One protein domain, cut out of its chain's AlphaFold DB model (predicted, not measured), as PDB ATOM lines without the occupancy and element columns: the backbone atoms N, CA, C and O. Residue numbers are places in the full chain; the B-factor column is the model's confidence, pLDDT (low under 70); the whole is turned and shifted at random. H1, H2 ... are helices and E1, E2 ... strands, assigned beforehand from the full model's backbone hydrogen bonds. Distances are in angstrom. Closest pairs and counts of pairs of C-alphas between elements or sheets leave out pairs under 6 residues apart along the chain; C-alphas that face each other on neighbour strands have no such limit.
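This is residues 117 to 216 of the 221 residues of an uncharacterized protein of Cryobacterium sp. Hh7 (UniProt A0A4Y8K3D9). A twisted sheet of five antiparallel strands makes a wall, with three helices, H1, H2 and H3, over one face and the other face bare. H2 and H3 run along the strands, while H1 runs slantwise near one end of the sheet, and its first residues reach out to one end of the longest axis. The printed part has 100 residues with three named helices and five named strands in the order H1 E1 E2 H2 H3 E3 E4 E5; the sheet's order is E1 E2 E5 E4 E3, and the class is mixed, helices and strands. The whole is compact, with a radius of gyration of the C-alphas of 12.4 A and spans of 39 by 27 by 23 A.

Find C-alpha 117 at (-51.462, 28.492, -35.711); from there H1 runs through residues 117 to 128, 16.4 A. After residues 129 to 141, a stretch with no named element, look for E1 at residues 142 to 146, 12.1 A, and E2 at residues 151 to 156, 16.1 A. H2 begins at C-alpha 160, (-24.742, 27.591, -32.509), and takes residues 160 to 168, 12.4 A; H3 takes residues 173 to 181, 12.5 A. Then come E3, residues 189 to 193, 14.1 A, E4, residues 196 to 203, 23.0 A, and E5, residues 208 to 215, 22.6 A, which ends at C-alpha 215, (-43.482, 24.545, -26.162).

Begin with the sheet, whose edge strands are E1 and E3. E1 and E2 form a hairpin, with N 144 and O 153 2.9 A apart, within hydrogen-bond range. E2 and E5 are antiparallel at 164 degrees, with N 154 and O 211 at 2.8 A. E3, E4 and E5 form a meander, each strand the antiparallel neighbour of the one before; look at N 191 and O 198, 2.9 A, and at N 212 and O 199, 2.8 A. The three helices are on the same face, two layers with the sheet. H1 has a height over the sheet of 8.3 A and stands at 44 degrees to E2 on the local plane; its C-alpha 127 and that of Val 152 are the closest of the two, 5.9 A apart. H2, at a height of 9.8 A, runs along the strands at 15 degrees to E5 on the local plane; the closest C-alphas, of Ile 162 and Ala 211, are 7.7 A apart. H3, at 9.5 A, lies over E4 at 5 degrees on the local plane, with the C-alphas of Met 179 and Trp 200 closest at 7.4 A. H1, with residues 122 to 127 alone, touches H2, the C-alphas of Ala 123 and Lys 168 closest at 6.3 A, at a shallow tilt of 22 degrees, opposite ways. H2 and H3 are close but not clearly touching, Ser 163 and Tyr 176 having the closest C-alphas at 6.7 A; H1 and H3 are apart. In H1, H2 and H3 every O i to N i+4 pair is within hydrogen-bond range.

The C-alphas of Ile 117 and Phe 205 are the two farthest apart, 40.6 A. The printed part has no cut, and its one long link is H1 to E1, with 13 residues. The mean pLDDT of the printed part is 92.7, and no printed residue is under 70.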
ATOM      1  N   ILE A 117     -51.428  29.960 -35.820       87.06
ATOM      2  CA  ILE A 117     -51.462  28.492 -35.711       87.06
ATOM      3  C   ILE A 117     -50.338  27.851 -36.535       87.06
ATOM      4  O   ILE A 117     -49.700  26.892 -36.097       87.06
ATOM      5  N   ARG A 118     -50.068  28.365 -37.742       90.06
ATOM      6  CA  ARG A 118     -48.983  27.852 -38.589       90.06
ATOM      7  C   ARG A 118     -47.617  28.060 -37.941       90.06
ATOM      8  O   ARG A 118     -46.797  27.143 -37.975       90.06
ATOM      9  N   GLU A 119     -47.384  29.237 -37.372       88.75
ATOM     10  CA  GLU A 119     -46.114  29.561 -36.726       88.75
ATOM     11  C   GLU A 119     -45.906  28.738 -35.450       88.75
ATOM     12  O   GLU A 119     -44.849  28.136 -35.264       88.75
ATOM     13  N   ALA A 120     -46.951  28.586 -34.637       86.81
ATOM     14  CA  ALA A 120     -46.927  27.752 -33.441       86.81
ATOM     15  C   ALA A 120     -46.612  26.276 -33.773       86.81
ATOM     16  O   ALA A 120     -45.738  25.653 -33.164       86.81
ATOM     17  N   ASN A 121     -47.238  25.730 -34.822       88.12
ATOM     18  CA  ASN A 121     -46.958  24.374 -35.308       88.12
ATOM     19  C   ASN A 121     -45.513  24.194 -35.788       88.12
ATOM     20  O   ASN A 121     -44.913  23.134 -35.583       88.12
ATOM     21  N   ARG A 122     -44.940  25.227 -36.417       89.31
ATOM     22  CA  ARG A 122     -43.539  25.231 -36.841       89.31
ATOM     23  C   ARG A 122     -42.601  25.214 -35.635       89.31
ATOM     24  O   ARG A 122     -41.705  24.372 -35.596       89.31
ATOM     25  N   ALA A 123     -42.839  26.071 -34.643       87.62
ATOM     26  CA  ALA A 123     -42.048  26.101 -33.415       87.62
ATOM     27  C   ALA A 123     -42.085  24.746 -32.687       87.62
ATOM     28  O   ALA A 123     -41.040  24.201 -32.322       87.62
ATOM     29  N   ARG A 124     -43.270  24.130 -32.578       87.75
ATOM     30  CA  ARG A 124     -43.438  22.796 -31.986       87.75
ATOM     31  C   ARG A 124     -42.622  21.722 -32.709       87.75
ATOM     32  O   ARG A 124     -42.001  20.882 -32.057       87.75
ATOM     33  N   ALA A 125     -42.615  21.723 -34.044       88.94
ATOM     34  CA  ALA A 125     -41.861  20.744 -34.831       88.94
ATOM     35  C   ALA A 125     -40.346  20.837 -34.575       88.94
ATOM     36  O   ALA A 125     -39.681  19.813 -34.408       88.94
ATOM     37  N   VAL A 126     -39.832  22.064 -34.474       89.50
ATOM     38  CA  VAL A 126     -38.420  22.360 -34.196       89.50
ATOM     39  C   VAL A 126     -38.026  21.896 -32.804       89.50
ATOM     40  O   VAL A 126     -37.018  21.211 -32.664       89.50
ATOM     41  N   ILE A 127     -38.836  22.209 -31.791       87.31
ATOM     42  CA  ILE A 127     -38.585  21.781 -30.408       87.31
ATOM     43  C   ILE A 127     -38.580  20.252 -30.327       87.31
ATOM     44  O   ILE A 127     -37.673  19.661 -29.749       87.31
ATOM     45  N   LYS A 128     -39.533  19.584 -30.985       88.31
ATOM     46  CA  LYS A 128     -39.639  18.120 -30.958       88.31
ATOM     47  C   LYS A 128     -38.462  17.411 -31.634       88.31
ATOM     48  O   LYS A 128     -38.124  16.292 -31.246       88.31
ATOM     49  N   ASN A 129     -37.881  17.991 -32.686       88.75
ATOM     50  CA  ASN A 129     -36.749  17.387 -33.389       88.75
ATOM     51  C   ASN A 129     -35.870  18.439 -34.093       88.75
ATOM     52  O   ASN A 129     -35.958  18.605 -35.315       88.75
ATOM     53  N   PRO A 130     -34.967  19.110 -33.360       84.94
ATOM     54  CA  PRO A 130     -34.195  20.221 -33.913       84.94
ATOM     55  C   PRO A 130     -33.220  19.767 -35.007       84.94
ATOM     56  O   PRO A 130     -32.998  20.485 -35.983       84.94
ATOM     57  N   VAL A 131     -32.696  18.541 -34.903       88.12
ATOM     58  CA  VAL A 131     -31.778  17.960 -35.895       88.12
ATOM     59  C   VAL A 131     -32.476  17.742 -37.233       88.12
ATOM     60  O   VAL A 131     -31.933  18.087 -38.283       88.12
ATOM     61  N   ARG A 132     -33.708  17.218 -37.213       89.06
ATOM     62  CA  ARG A 132     -34.514  17.034 -38.427       89.06
ATOM     63  C   ARG A 132     -34.855  18.364 -39.092       89.06
ATOM     64  O   ARG A 132     -34.902  18.426 -40.318       89.06
ATOM     65  N   GLU A 133     -35.036  19.412 -38.298       91.50
ATOM     66  CA  GLU A 133     -35.297  20.761 -38.792       91.50
ATOM     67  C   GLU A 133     -34.023  21.502 -39.235       91.50
ATOM     68  O   GLU A 133     -34.094  22.667 -39.615       91.50
ATOM     69  N   GLY A 134     -32.858  20.850 -39.257       89.06
ATOM     70  CA  GLY A 134     -31.621  21.407 -39.811       89.06
ATOM     71  C   GLY A 134     -30.708  22.100 -38.799       89.06
ATOM     72  O   GLY A 134     -29.694  22.665 -39.205       89.06
ATOM     73  N   CYS A 135     -31.009  22.037 -37.499       91.69
ATOM     74  CA  CYS A 135     -30.055  22.436 -36.467       91.69
ATOM     75  C   CYS A 135     -29.044  21.313 -36.253       91.69
ATOM     76  O   CYS A 135     -29.340  20.293 -35.636       91.69
ATOM     77  N   THR A 136     -27.850  21.478 -36.820       92.19
ATOM     78  CA  THR A 136     -26.807  20.451 -36.757       92.19
ATOM     79  C   THR A 136     -26.016  20.607 -35.454       92.19
ATOM     80  O   THR A 136     -25.383  21.651 -35.287       92.19
ATOM     81  N   PRO A 137     -26.030  19.613 -34.547       87.00
ATOM     82  CA  PRO A 137     -25.196  19.643 -33.352       87.00
ATOM     83  C   PRO A 137     -23.717  19.591 -33.749       87.00
ATOM     84  O   PRO A 137     -23.329  18.882 -34.682       87.00
ATOM     85  N   ILE A 138     -22.885  20.351 -33.045       88.44
ATOM     86  CA  ILE A 138     -21.429  20.216 -33.105       88.44
ATOM     87  C   ILE A 138     -21.045  19.014 -32.227       88.44
ATOM     88  O   ILE A 138     -21.825  18.601 -31.383       88.44
ATOM     89  N   ALA A 139     -19.888  18.393 -32.475       81.81
ATOM     90  CA  ALA A 139     -19.527  17.049 -32.002       81.81
ATOM     91  C   ALA A 139     -19.843  16.713 -30.526       81.81
ATOM     92  O   ALA A 139     -20.170  15.563 -30.247       81.81
ATOM     93  N   ASP A 140     -19.763  17.693 -29.624       87.75
ATOM     94  CA  ASP A 140     -19.981  17.511 -28.183       87.75
ATOM     95  C   ASP A 140     -21.352  18.034 -27.703       87.75
ATOM     96  O   ASP A 140     -21.653  18.003 -26.511       87.75
ATOM     97  N   ASP A 141     -22.197  18.517 -28.617       91.62
ATOM     98  CA  ASP A 141     -23.542  18.973 -28.296       91.62
ATOM     99  C   ASP A 141     -24.489  17.782 -28.089       91.62
ATOM    100  O   ASP A 141     -24.500  16.809 -28.849       91.62
ATOM    101  N   VAL A 142     -25.350  17.896 -27.082       92.81
ATOM    102  CA  VAL A 142     -26.339  16.881 -26.719       92.81
ATOM    103  C   VAL A 142     -27.739  17.443 -26.926       92.81
ATOM    104  O   VAL A 142     -28.069  18.522 -26.434       92.81
ATOM    105  N   VAL A 143     -28.566  16.688 -27.649       93.81
ATOM    106  CA  VAL A 143     -29.999  16.945 -27.828       93.81
ATOM    107  C   VAL A 143     -30.751  15.762 -27.247       93.81
ATOM    108  O   VAL A 143     -30.699  14.662 -27.797       93.81
ATOM    109  N   GLU A 144     -31.473  15.992 -26.161       92.50
ATOM    110  CA  GLU A 144     -32.286  14.977 -25.504       92.50
ATOM    111  C   GLU A 144     -33.741  15.446 -25.456       92.50
ATOM    112  O   GLU A 144     -34.012  16.578 -25.053       92.50
ATOM    113  N   PRO A 145     -34.712  14.622 -25.882       89.31
ATOM    114  CA  PRO A 145     -36.111  14.946 -25.660       89.31
ATOM    115  C   PRO A 145     -36.378  14.979 -24.152       89.31
ATOM    116  O   PRO A 145     -36.012  14.048 -23.434       89.31
ATOM    117  N   ALA A 146     -37.040  16.032 -23.690       87.00
ATOM    118  CA  ALA A 146     -37.540  16.135 -22.330       87.00
ATOM    119  C   ALA A 146     -39.065  15.898 -22.322       87.00
ATOM    120  O   ALA A 146     -39.734  15.986 -23.356       87.00
ATOM    121  N   ASP A 147     -39.578  15.462 -21.170       79.88
ATOM    122  CA  ASP A 147     -41.001  15.332 -20.826       79.88
ATOM    123  C   ASP A 147     -41.946  15.006 -21.997       79.88
ATOM    124  O   ASP A 147     -42.649  15.853 -22.541       79.88
ATOM    125  N   SER A 148     -41.996  13.733 -22.406       78.06
ATOM    126  CA  SER A 148     -42.932  13.216 -23.428       78.06
ATOM    127  C   SER A 148     -42.885  13.889 -24.816       78.06
ATOM    128  O   SER A 148     -43.732  13.609 -25.667       78.06
ATOM    129  N   GLY A 149     -41.863  14.705 -25.098       79.56
ATOM    130  CA  GLY A 149     -41.647  15.343 -26.397       79.56
ATOM    131  C   GLY A 149     -42.325  16.703 -26.570       79.56
ATOM    132  O   GLY A 149     -42.472  17.149 -27.711       79.56
ATOM    133  N   THR A 150     -42.750  17.349 -25.479       86.94
ATOM    134  CA  THR A 150     -43.157  18.769 -25.472       86.94
ATOM    135  C   THR A 150     -41.990  19.708 -25.179       86.94
ATOM    136  O   THR A 150     -42.071  20.899 -25.485       86.94
ATOM    137  N   SER A 151     -40.895  19.172 -24.646       93.44
ATOM    138  CA  SER A 151     -39.676  19.912 -24.362       93.44
ATOM    139  C   SER A 151     -38.444  19.220 -24.944       93.44
ATOM    140  O   SER A 151     -38.438  18.030 -25.274       93.44
ATOM    141  N   VAL A 152     -37.378  19.996 -25.110       95.25
ATOM    142  CA  VAL A 152     -36.064  19.513 -25.530       95.25
ATOM    143  C   VAL A 152     -35.004  20.068 -24.601       95.25
ATOM    144  O   VAL A 152     -34.952  21.268 -24.336       95.25
ATOM    145  N   GLN A 153     -34.160  19.177 -24.097       96.50
ATOM    146  CA  GLN A 153     -32.959  19.531 -23.375       96.50
ATOM    147  C   GLN A 153     -31.788  19.601 -24.354       96.50
ATOM    148  O   GLN A 153     -31.523  18.683 -25.128       96.50
ATOM    149  N   LEU A 154     -31.086  20.724 -24.304       95.75
ATOM    150  CA  LEU A 154     -29.930  21.046 -25.114       95.75
ATOM    151  C   LEU A 154     -28.748  21.277 -24.179       95.75
ATOM    152  O   LEU A 154     -28.836  22.055 -23.227       95.75
ATOM    153  N   VAL A 155     -27.631  20.623 -24.461       96.12
ATOM    154  CA  VAL A 155     -26.333  20.957 -23.873       96.12
ATOM    155  C   VAL A 155     -25.417  21.303 -25.027       96.12
ATOM    156  O   VAL A 155     -25.270  20.496 -25.939       96.12
ATOM    157  N   SER A 156     -24.833  22.497 -25.017       94.88
ATOM    158  CA  SER A 156     -23.925  22.918 -26.081       94.88
ATOM    159  C   SER A 156     -22.698  23.624 -25.526       94.88
ATOM    160  O   SER A 156     -22.809  24.462 -24.633       94.88
ATOM    161  N   HIS A 157     -21.531  23.307 -26.092       91.75
ATOM    162  CA  HIS A 157     -20.247  23.970 -25.805       91.75
ATOM    163  C   HIS A 157     -20.071  25.277 -26.605       91.75
ATOM    164  O   HIS A 157     -18.971  25.781 -26.820       91.75
ATOM    165  N   GLY A 158     -21.179  25.811 -27.110       87.44
ATOM    166  CA  GLY A 158     -21.256  27.063 -27.831       87.44
ATOM    167  C   GLY A 158     -22.710  27.480 -28.003       87.44
ATOM    168  O   GLY A 158     -23.633  26.871 -27.469       87.44
ATOM    169  N   PHE A 159     -22.924  28.542 -28.772       88.69
ATOM    170  CA  PHE A 159     -24.270  29.072 -28.991       88.69
ATOM    171  C   PHE A 159     -24.961  28.549 -30.250       88.69
ATOM    172  O   PHE A 159     -26.159  28.755 -30.390       88.69
ATOM    173  N   GLY A 160     -24.246  27.873 -31.157       91.50
ATOM    174  CA  GLY A 160     -24.742  27.591 -32.509       91.50
ATOM    175  C   GLY A 160     -25.981  26.693 -32.564       91.50
ATOM    176  O   GLY A 160     -26.924  26.988 -33.300       91.50
ATOM    177  N   LEU A 161     -26.006  25.613 -31.777       93.56
ATOM    178  CA  LEU A 161     -27.166  24.725 -31.717       93.56
ATOM    179  C   LEU A 161     -28.369  25.439 -31.086       93.56
ATOM    180  O   LEU A 161     -29.453  25.452 -31.664       93.56
ATOM    181  N   ILE A 162     -28.165  26.067 -29.926       95.19
ATOM    182  CA  ILE A 162     -29.232  26.729 -29.163       95.19
ATOM    183  C   ILE A 162     -29.804  27.919 -29.943       95.19
ATOM    184  O   ILE A 162     -31.022  28.054 -30.029       95.19
ATOM    185  N   SER A 163     -28.962  28.730 -30.591       95.06
ATOM    186  CA  SER A 163     -29.415  29.852 -31.419       95.06
ATOM    187  C   SER A 163     -30.255  29.384 -32.604       95.06
ATOM    188  O   SER A 163     -31.289  29.981 -32.876       95.06
ATOM    189  N   CYS A 164     -29.863  28.289 -33.267       96.00
ATOM    190  CA  CYS A 164     -30.647  27.714 -34.360       96.00
ATOM    191  C   CYS A 164     -32.042  27.272 -33.898       96.00
ATOM    192  O   CYS A 164     -33.033  27.524 -34.587       96.00
ATOM    193  N   VAL A 165     -32.128  26.618 -32.733       95.62
ATOM    194  CA  VAL A 165     -33.411  26.166 -32.177       95.62
ATOM    195  C   VAL A 165     -34.290  27.358 -31.810       95.62
ATOM    196  O   VAL A 165     -35.455  27.375 -32.195       95.62
ATOM    197  N   LEU A 166     -33.738  28.363 -31.128       95.62
ATOM    198  CA  LEU A 166     -34.474  29.565 -30.727       95.62
ATOM    199  C   LEU A 166     -34.972  30.376 -31.928       95.62
ATOM    200  O   LEU A 166     -36.138  30.758 -31.949       95.62
ATOM    201  N   GLU A 167     -34.134  30.576 -32.949       95.31
ATOM    202  CA  GLU A 167     -34.510  31.278 -34.182       95.31
ATOM    203  C   GLU A 167     -35.677  30.574 -34.884       95.31
ATOM    204  O   GLU A 167     -36.667  31.195 -35.266       95.31
ATOM    205  N   LYS A 168     -35.599  29.247 -35.024       94.56
ATOM    206  CA  LYS A 168     -36.651  28.453 -35.671       94.56
ATOM    207  C   LYS A 168     -37.911  28.288 -34.818       94.56
ATOM    208  O   LYS A 168     -38.973  28.032 -35.382       94.56
ATOM    209  N   ALA A 169     -37.794  28.412 -33.498       94.06
ATOM    210  CA  ALA A 169     -38.913  28.473 -32.562       94.06
ATOM    211  C   ALA A 169     -39.489  29.894 -32.411       94.06
ATOM    212  O   ALA A 169     -40.369  30.109 -31.573       94.06
ATOM    213  N   SER A 170     -38.996  30.851 -33.207       94.88
ATOM    214  CA  SER A 170     -39.434  32.248 -33.219       94.88
ATOM    215  C   SER A 170     -39.336  32.917 -31.845       94.88
ATOM    216  O   SER A 170     -40.158  33.758 -31.480       94.88
ATOM    217  N   ALA A 171     -38.313  32.539 -31.073       96.00
ATOM    218  CA  ALA A 171     -37.983  33.197 -29.822       96.00
ATOM    219  C   ALA A 171     -37.389  34.593 -30.106       96.00
ATOM    220  O   ALA A 171     -36.558  34.733 -31.006       96.00
ATOM    221  N   PRO A 172     -37.758  35.632 -29.337       96.56
ATOM    222  CA  PRO A 172     -37.186  36.964 -29.505       96.56
ATOM    223  C   PRO A 172     -35.667  37.011 -29.266       96.56
ATOM    224  O   PRO A 172     -35.168  36.416 -28.309       96.56
ATOM    225  N   ASP A 173     -34.948  37.838 -30.034       96.44
ATOM    226  CA  ASP A 173     -33.489  38.037 -29.918       96.44
ATOM    227  C   ASP A 173     -33.020  38.399 -28.499       96.44
ATOM    228  O   ASP A 173     -31.897  38.089 -28.104       96.44
ATOM    229  N   VAL A 174     -33.875  39.042 -27.694       97.00
ATOM    230  CA  VAL A 174     -33.545  39.386 -26.302       97.00
ATOM    231  C   VAL A 174     -33.301  38.144 -25.437       97.00
ATOM    232  O   VAL A 174     -32.507  38.208 -24.502       97.00
ATOM    233  N   ILE A 175     -33.942  37.011 -25.739       97.38
ATOM    234  CA  ILE A 175     -33.705  35.744 -25.033       97.38
ATOM    235  C   ILE A 175     -32.308  35.229 -25.377       97.38
ATOM    236  O   ILE A 175     -31.539  34.901 -24.474       97.38
ATOM    237  N   TYR A 176     -31.948  35.255 -26.663       94.88
ATOM    238  CA  TYR A 176     -30.609  34.897 -27.128       94.88
ATOM    239  C   TYR A 176     -29.525  35.758 -26.461       94.88
ATOM    240  O   TYR A 176     -28.585  35.224 -25.879       94.88
ATOM    241  N   GLN A 177     -29.697  37.083 -26.449       96.19
ATOM    242  CA  GLN A 177     -28.743  38.003 -25.816       96.19
ATOM    243  C   GLN A 177     -28.606  37.753 -24.309       96.19
ATOM    244  O   GLN A 177     -27.509  37.816 -23.760       96.19
ATOM    245  N   ARG A 178     -29.711  37.451 -23.615       97.44
ATOM    246  CA  ARG A 178     -29.666  37.113 -22.185       97.44
ATOM    247  C   ARG A 178     -28.899  35.825 -21.936       97.44
ATOM    248  O   ARG A 178     -28.105  35.779 -21.000       97.44
ATOM    249  N   MET A 179     -29.114  34.805 -22.763       97.38
ATOM    250  CA  MET A 179     -28.347  33.569 -22.674       97.38
ATOM    251  C   MET A 179     -26.855  33.842 -22.883       97.38
ATOM    252  O   MET A 179     -26.057  33.382 -22.073       97.38
ATOM    253  N   GLU A 180     -26.472  34.617 -23.904       95.44
ATOM    254  CA  GLU A 180     -25.064  34.938 -24.209       95.44
ATOM    255  C   GLU A 180     -24.365  35.677 -23.056       95.44
ATOM    256  O   GLU A 180     -23.183  35.467 -22.789       95.44
ATOM    257  N   LEU A 181     -25.112  36.510 -22.329       96.06
ATOM    258  CA  LEU A 181     -24.613  37.258 -21.176       96.06
ATOM    259  C   LEU A 181     -24.667  36.474 -19.856       96.06
ATOM    260  O   LEU A 181     -24.167  36.969 -18.843       96.06
ATOM    261  N   THR A 182     -25.271  35.284 -19.841       97.00
ATOM    262  CA  THR A 182     -25.409  34.477 -18.624       97.00
ATOM    263  C   THR A 182     -24.069  33.869 -18.242       97.00
ATOM    264  O   THR A 182     -23.442  33.152 -19.017       97.00
ATOM    265  N   ARG A 183     -23.634  34.119 -17.009       96.75
ATOM    266  CA  ARG A 183     -22.402  33.569 -16.440       96.75
ATOM    267  C   ARG A 183     -22.733  32.477 -15.437       96.75
ATOM    268  O   ARG A 183     -23.836  32.403 -14.901       96.75
ATOM    269  N   ALA A 184     -21.726  31.687 -15.080       96.44
ATOM    270  CA  ALA A 184     -21.903  30.552 -14.173       96.44
ATOM    271  C   ALA A 184     -22.401  30.955 -12.774       96.44
ATOM    272  O   ALA A 184     -23.093  30.189 -12.112       96.44
ATOM    273  N   ILE A 185     -22.076  32.174 -12.328       97.31
ATOM    274  CA  ILE A 185     -22.520  32.713 -11.034       97.31
ATOM    275  C   ILE A 185     -23.985  33.165 -11.037       97.31
ATOM    276  O   ILE A 185     -24.582  33.295  -9.971       97.31
ATOM    277  N   ASP A 186     -24.568  33.401 -12.212       97.06
ATOM    278  CA  ASP A 186     -25.930  33.922 -12.319       97.06
ATOM    279  C   ASP A 186     -26.969  32.808 -12.048       97.06
ATOM    280  O   ASP A 186     -28.130  33.093 -11.763       97.06
ATOM    281  N   GLY A 187     -26.552  31.536 -12.055       96.50
ATOM    282  CA  GLY A 187     -27.406  30.390 -11.743       96.50
ATOM    283  C   GLY A 187     -28.386  30.049 -12.867       96.50
ATOM    284  O   GLY A 187     -28.084  30.220 -14.048       96.50
ATOM    285  N   GLN A 188     -29.554  29.520 -12.496       97.81
ATOM    286  CA  GLN A 188     -30.615  29.196 -13.447       97.81
ATOM    287  C   GLN A 188     -31.426  30.447 -13.796       97.81
ATOM    288  O   GLN A 188     -31.850  31.191 -12.915       97.81
ATOM    289  N   GLN A 189     -31.652  30.644 -15.087       98.25
ATOM    290  CA  GLN A 189     -32.392  31.750 -15.678       98.25
ATOM    291  C   GLN A 189     -33.606  31.213 -16.442       98.25
ATOM    292  O   GLN A 189     -33.604  30.059 -16.885       98.25
ATOM    293  N   THR A 190     -34.635  32.048 -16.601       98.06
ATOM    294  CA  THR A 190     -35.872  31.695 -17.309       98.06
ATOM    295  C   THR A 190     -36.353  32.836 -18.203       98.06
ATOM    296  O   THR A 190     -36.117  34.015 -17.918       98.06
ATOM    297  N   ALA A 191     -37.029  32.492 -19.296       97.94
ATOM    298  CA  ALA A 191     -37.739  33.440 -20.146       97.94
ATOM    299  C   ALA A 191     -38.904  32.765 -20.868       97.94
ATOM    300  O   ALA A 191     -38.808  31.602 -21.250       97.94
ATOM    301  N   ASP A 192     -39.950  33.543 -21.117       96.94
ATOM    302  CA  ASP A 192     -41.162  33.122 -21.811       96.94
ATOM    303  C   ASP A 192     -41.382  33.997 -23.051       96.94
ATOM    304  O   ASP A 192     -40.985  35.168 -23.085       96.94
ATOM    305  N   TRP A 193     -42.016  33.429 -24.074       95.06
ATOM    306  CA  TRP A 193     -42.509  34.123 -25.263       95.06
ATOM    307  C   TRP A 193     -43.817  33.482 -25.738       95.06
ATOM    308  O   TRP A 193     -44.269  32.485 -25.180       95.06
ATOM    309  N   ASP A 194     -44.420  34.044 -26.787       90.69
ATOM    310  CA  ASP A 194     -45.768  33.683 -27.250       90.69
ATOM    311  C   ASP A 194     -45.974  32.181 -27.525       90.69
ATOM    312  O   ASP A 194     -47.093  31.682 -27.417       90.69
ATOM    313  N   TYR A 195     -44.908  31.452 -27.872       89.56
ATOM    314  CA  TYR A 195     -44.983  30.049 -28.296       89.56
ATOM    315  C   TYR A 195     -44.204  29.082 -27.401       89.56
ATOM    316  O   TYR A 195     -44.220  27.873 -27.651       89.56
ATOM    317  N   GLY A 196     -43.493  29.576 -26.389       94.38
ATOM    318  CA  GLY A 196     -42.621  28.724 -25.595       94.38
ATOM    319  C   GLY A 196     -42.040  29.386 -24.362       94.38
ATOM    320  O   GLY A 196     -42.193  30.581 -24.116       94.38
ATOM    321  N   SER A 197     -41.344  28.568 -23.591       96.50
ATOM    322  CA  SER A 197     -40.514  28.989 -22.477       96.50
ATOM    323  C   SER A 197     -39.141  28.335 -22.586       96.50
ATOM    324  O   SER A 197     -38.949  27.295 -23.224       96.50
ATOM    325  N   ALA A 198     -38.145  28.987 -22.003       97.69
ATOM    326  CA  ALA A 198     -36.786  28.491 -21.938       97.69
ATOM    327  C   ALA A 198     -36.251  28.643 -20.521       97.69
ATOM    328  O   ALA A 198     -36.380  29.690 -19.886       97.69
ATOM    329  N   TYR A 199     -35.574  27.597 -20.070       97.62
ATOM    330  CA  TYR A 199     -34.843  27.540 -18.815       97.62
ATOM    331  C   TYR A 199     -33.393  27.267 -19.159       97.62
ATOM    332  O   TYR A 199     -33.122  26.320 -19.889       97.62
ATOM    333  N   TRP A 200     -32.446  28.051 -18.660       98.12
ATOM    334  CA  TRP A 200     -31.040  27.787 -18.946       98.12
ATOM    335  C   TRP A 200     -30.131  28.074 -17.766       98.12
ATOM    336  O   TRP A 200     -30.469  28.799 -16.837       98.12
ATOM    337  N   SER A 201     -28.955  27.466 -17.806       97.56
ATOM    338  CA  SER A 201     -27.859  27.716 -16.878       97.56
ATOM    339  C   SER A 201     -26.547  27.489 -17.611       97.56
ATOM    340  O   SER A 201     -26.461  26.619 -18.483       97.56
ATOM    341  N   TYR A 202     -25.536  28.277 -17.270       96.75
ATOM    342  CA  TYR A 202     -24.206  28.142 -17.848       96.75
ATOM    343  C   TYR A 202     -23.275  27.437 -16.857       96.75
ATOM    344  O   TYR A 202     -23.089  27.894 -15.729       96.75
ATOM    345  N   ASP A 203     -22.695  26.317 -17.276       94.19
ATOM    346  CA  ASP A 203     -21.671  25.596 -16.529       94.19
ATOM    347  C   ASP A 203     -20.289  26.125 -16.922       94.19
ATOM    348  O   ASP A 203     -19.709  25.736 -17.937       94.19
ATOM    349  N   GLY A 204     -19.745  27.012 -16.087       91.44
ATOM    350  CA  GLY A 204     -18.429  27.609 -16.310       91.44
ATOM    351  C   GLY A 204     -17.251  26.643 -16.162       91.44
ATOM    352  O   GLY A 204     -16.137  27.025 -16.504       91.44
ATOM    353  N   PHE A 205     -17.457  25.419 -15.658       90.75
ATOM    354  CA  PHE A 205     -16.390  24.417 -15.585       90.75
ATOM    355  C   PHE A 205     -16.163  23.735 -16.937       90.75
ATOM    356  O   PHE A 205     -15.020  23.524 -17.336       90.75
ATOM    357  N   ASN A 206     -17.251  23.422 -17.644       89.19
ATOM    358  CA  ASN A 206     -17.215  22.744 -18.940       89.19
ATOM    359  C   ASN A 206     -17.408  23.694 -20.134       89.19
ATOM    360  O   ASN A 206     -17.427  23.224 -21.271       89.19
ATOM    361  N   ASP A 207     -17.559  25.001 -19.885       92.12
ATOM    362  CA  ASP A 207     -17.915  26.008 -20.897       92.12
ATOM    363  C   ASP A 207     -19.165  25.587 -21.691       92.12
ATOM    364  O   ASP A 207     -19.196  25.608 -22.919       92.12
ATOM    365  N   ALA A 208     -20.179  25.098 -20.971       95.00
ATOM    366  CA  ALA A 208     -21.366  24.500 -21.566       95.00
ATOM    367  C   ALA A 208     -22.631  25.243 -21.132       95.00
ATOM    368  O   ALA A 208     -22.898  25.412 -19.941       95.00
ATOM    369  N   LEU A 209     -23.452  25.642 -22.102       96.56
ATOM    370  CA  LEU A 209     -24.798  26.136 -21.849       96.56
ATOM    371  C   LEU A 209     -25.764  24.951 -21.847       96.56
ATOM    372  O   LEU A 209     -25.880  24.227 -22.838       96.56
ATOM    373  N   ARG A 210     -26.481  24.769 -20.737       97.06
ATOM    374  CA  ARG A 210     -27.590  23.820 -20.637       97.06
ATOM    375  C   ARG A 210     -28.891  24.596 -20.714       97.06
ATOM    376  O   ARG A 210     -29.149  25.422 -19.842       97.06
ATOM    377  N   ALA A 211     -29.706  24.302 -21.716       97.31
ATOM    378  CA  ALA A 211     -31.020  24.894 -21.904       97.31
ATOM    379  C   ALA A 211     -32.092  23.805 -22.015       97.31
ATOM    380  O   ALA A 211     -31.886  22.791 -22.670       97.31
ATOM    381  N   THR A 212     -33.247  24.027 -21.404       97.44
ATOM    382  CA  THR A 212     -34.476  23.280 -21.662       97.44
ATOM    383  C   THR A 212     -35.447  24.239 -22.321       97.44
ATOM    384  O   THR A 212     -35.738  25.294 -21.759       97.44
ATOM    385  N   ILE A 213     -35.921  23.888 -23.510       96.44
ATOM    386  CA  ILE A 213     -36.915  24.664 -24.251       96.44
ATOM    387  C   ILE A 213     -38.211  23.869 -24.251       96.44
ATOM    388  O   ILE A 213     -38.218  22.704 -24.645       96.44
ATOM    389  N   GLU A 214     -39.293  24.496 -23.815       95.56
ATOM    390  CA  GLU A 214     -40.621  23.903 -23.738       95.56
ATOM    391  C   GLU A 214     -41.585  24.677 -24.635       95.56
ATOM    392  O   GLU A 214     -41.596  25.907 -24.659       95.56
ATOM    393  N   TYR A 215     -42.397  23.947 -25.397       92.06
ATOM    394  CA  TYR A 215     -43.482  24.545 -26.162       92.06
ATOM    395  C   TYR A 215     -44.688  24.773 -25.245       92.06
ATOM    396  O   TYR A 215     -45.242  23.818 -24.704       92.06
ATOM    397  N   THR A 216     -45.115  26.029 -25.108       90.69
ATOM    398  CA  THR A 216     -46.263  26.437 -24.274       90.69
ATOM    399  C   THR A 216     -47.450  26.924 -25.104       90.69
ATOM    400  O   THR A 216     -48.482  27.300 -24.546       90.69
TER     401      THR A 216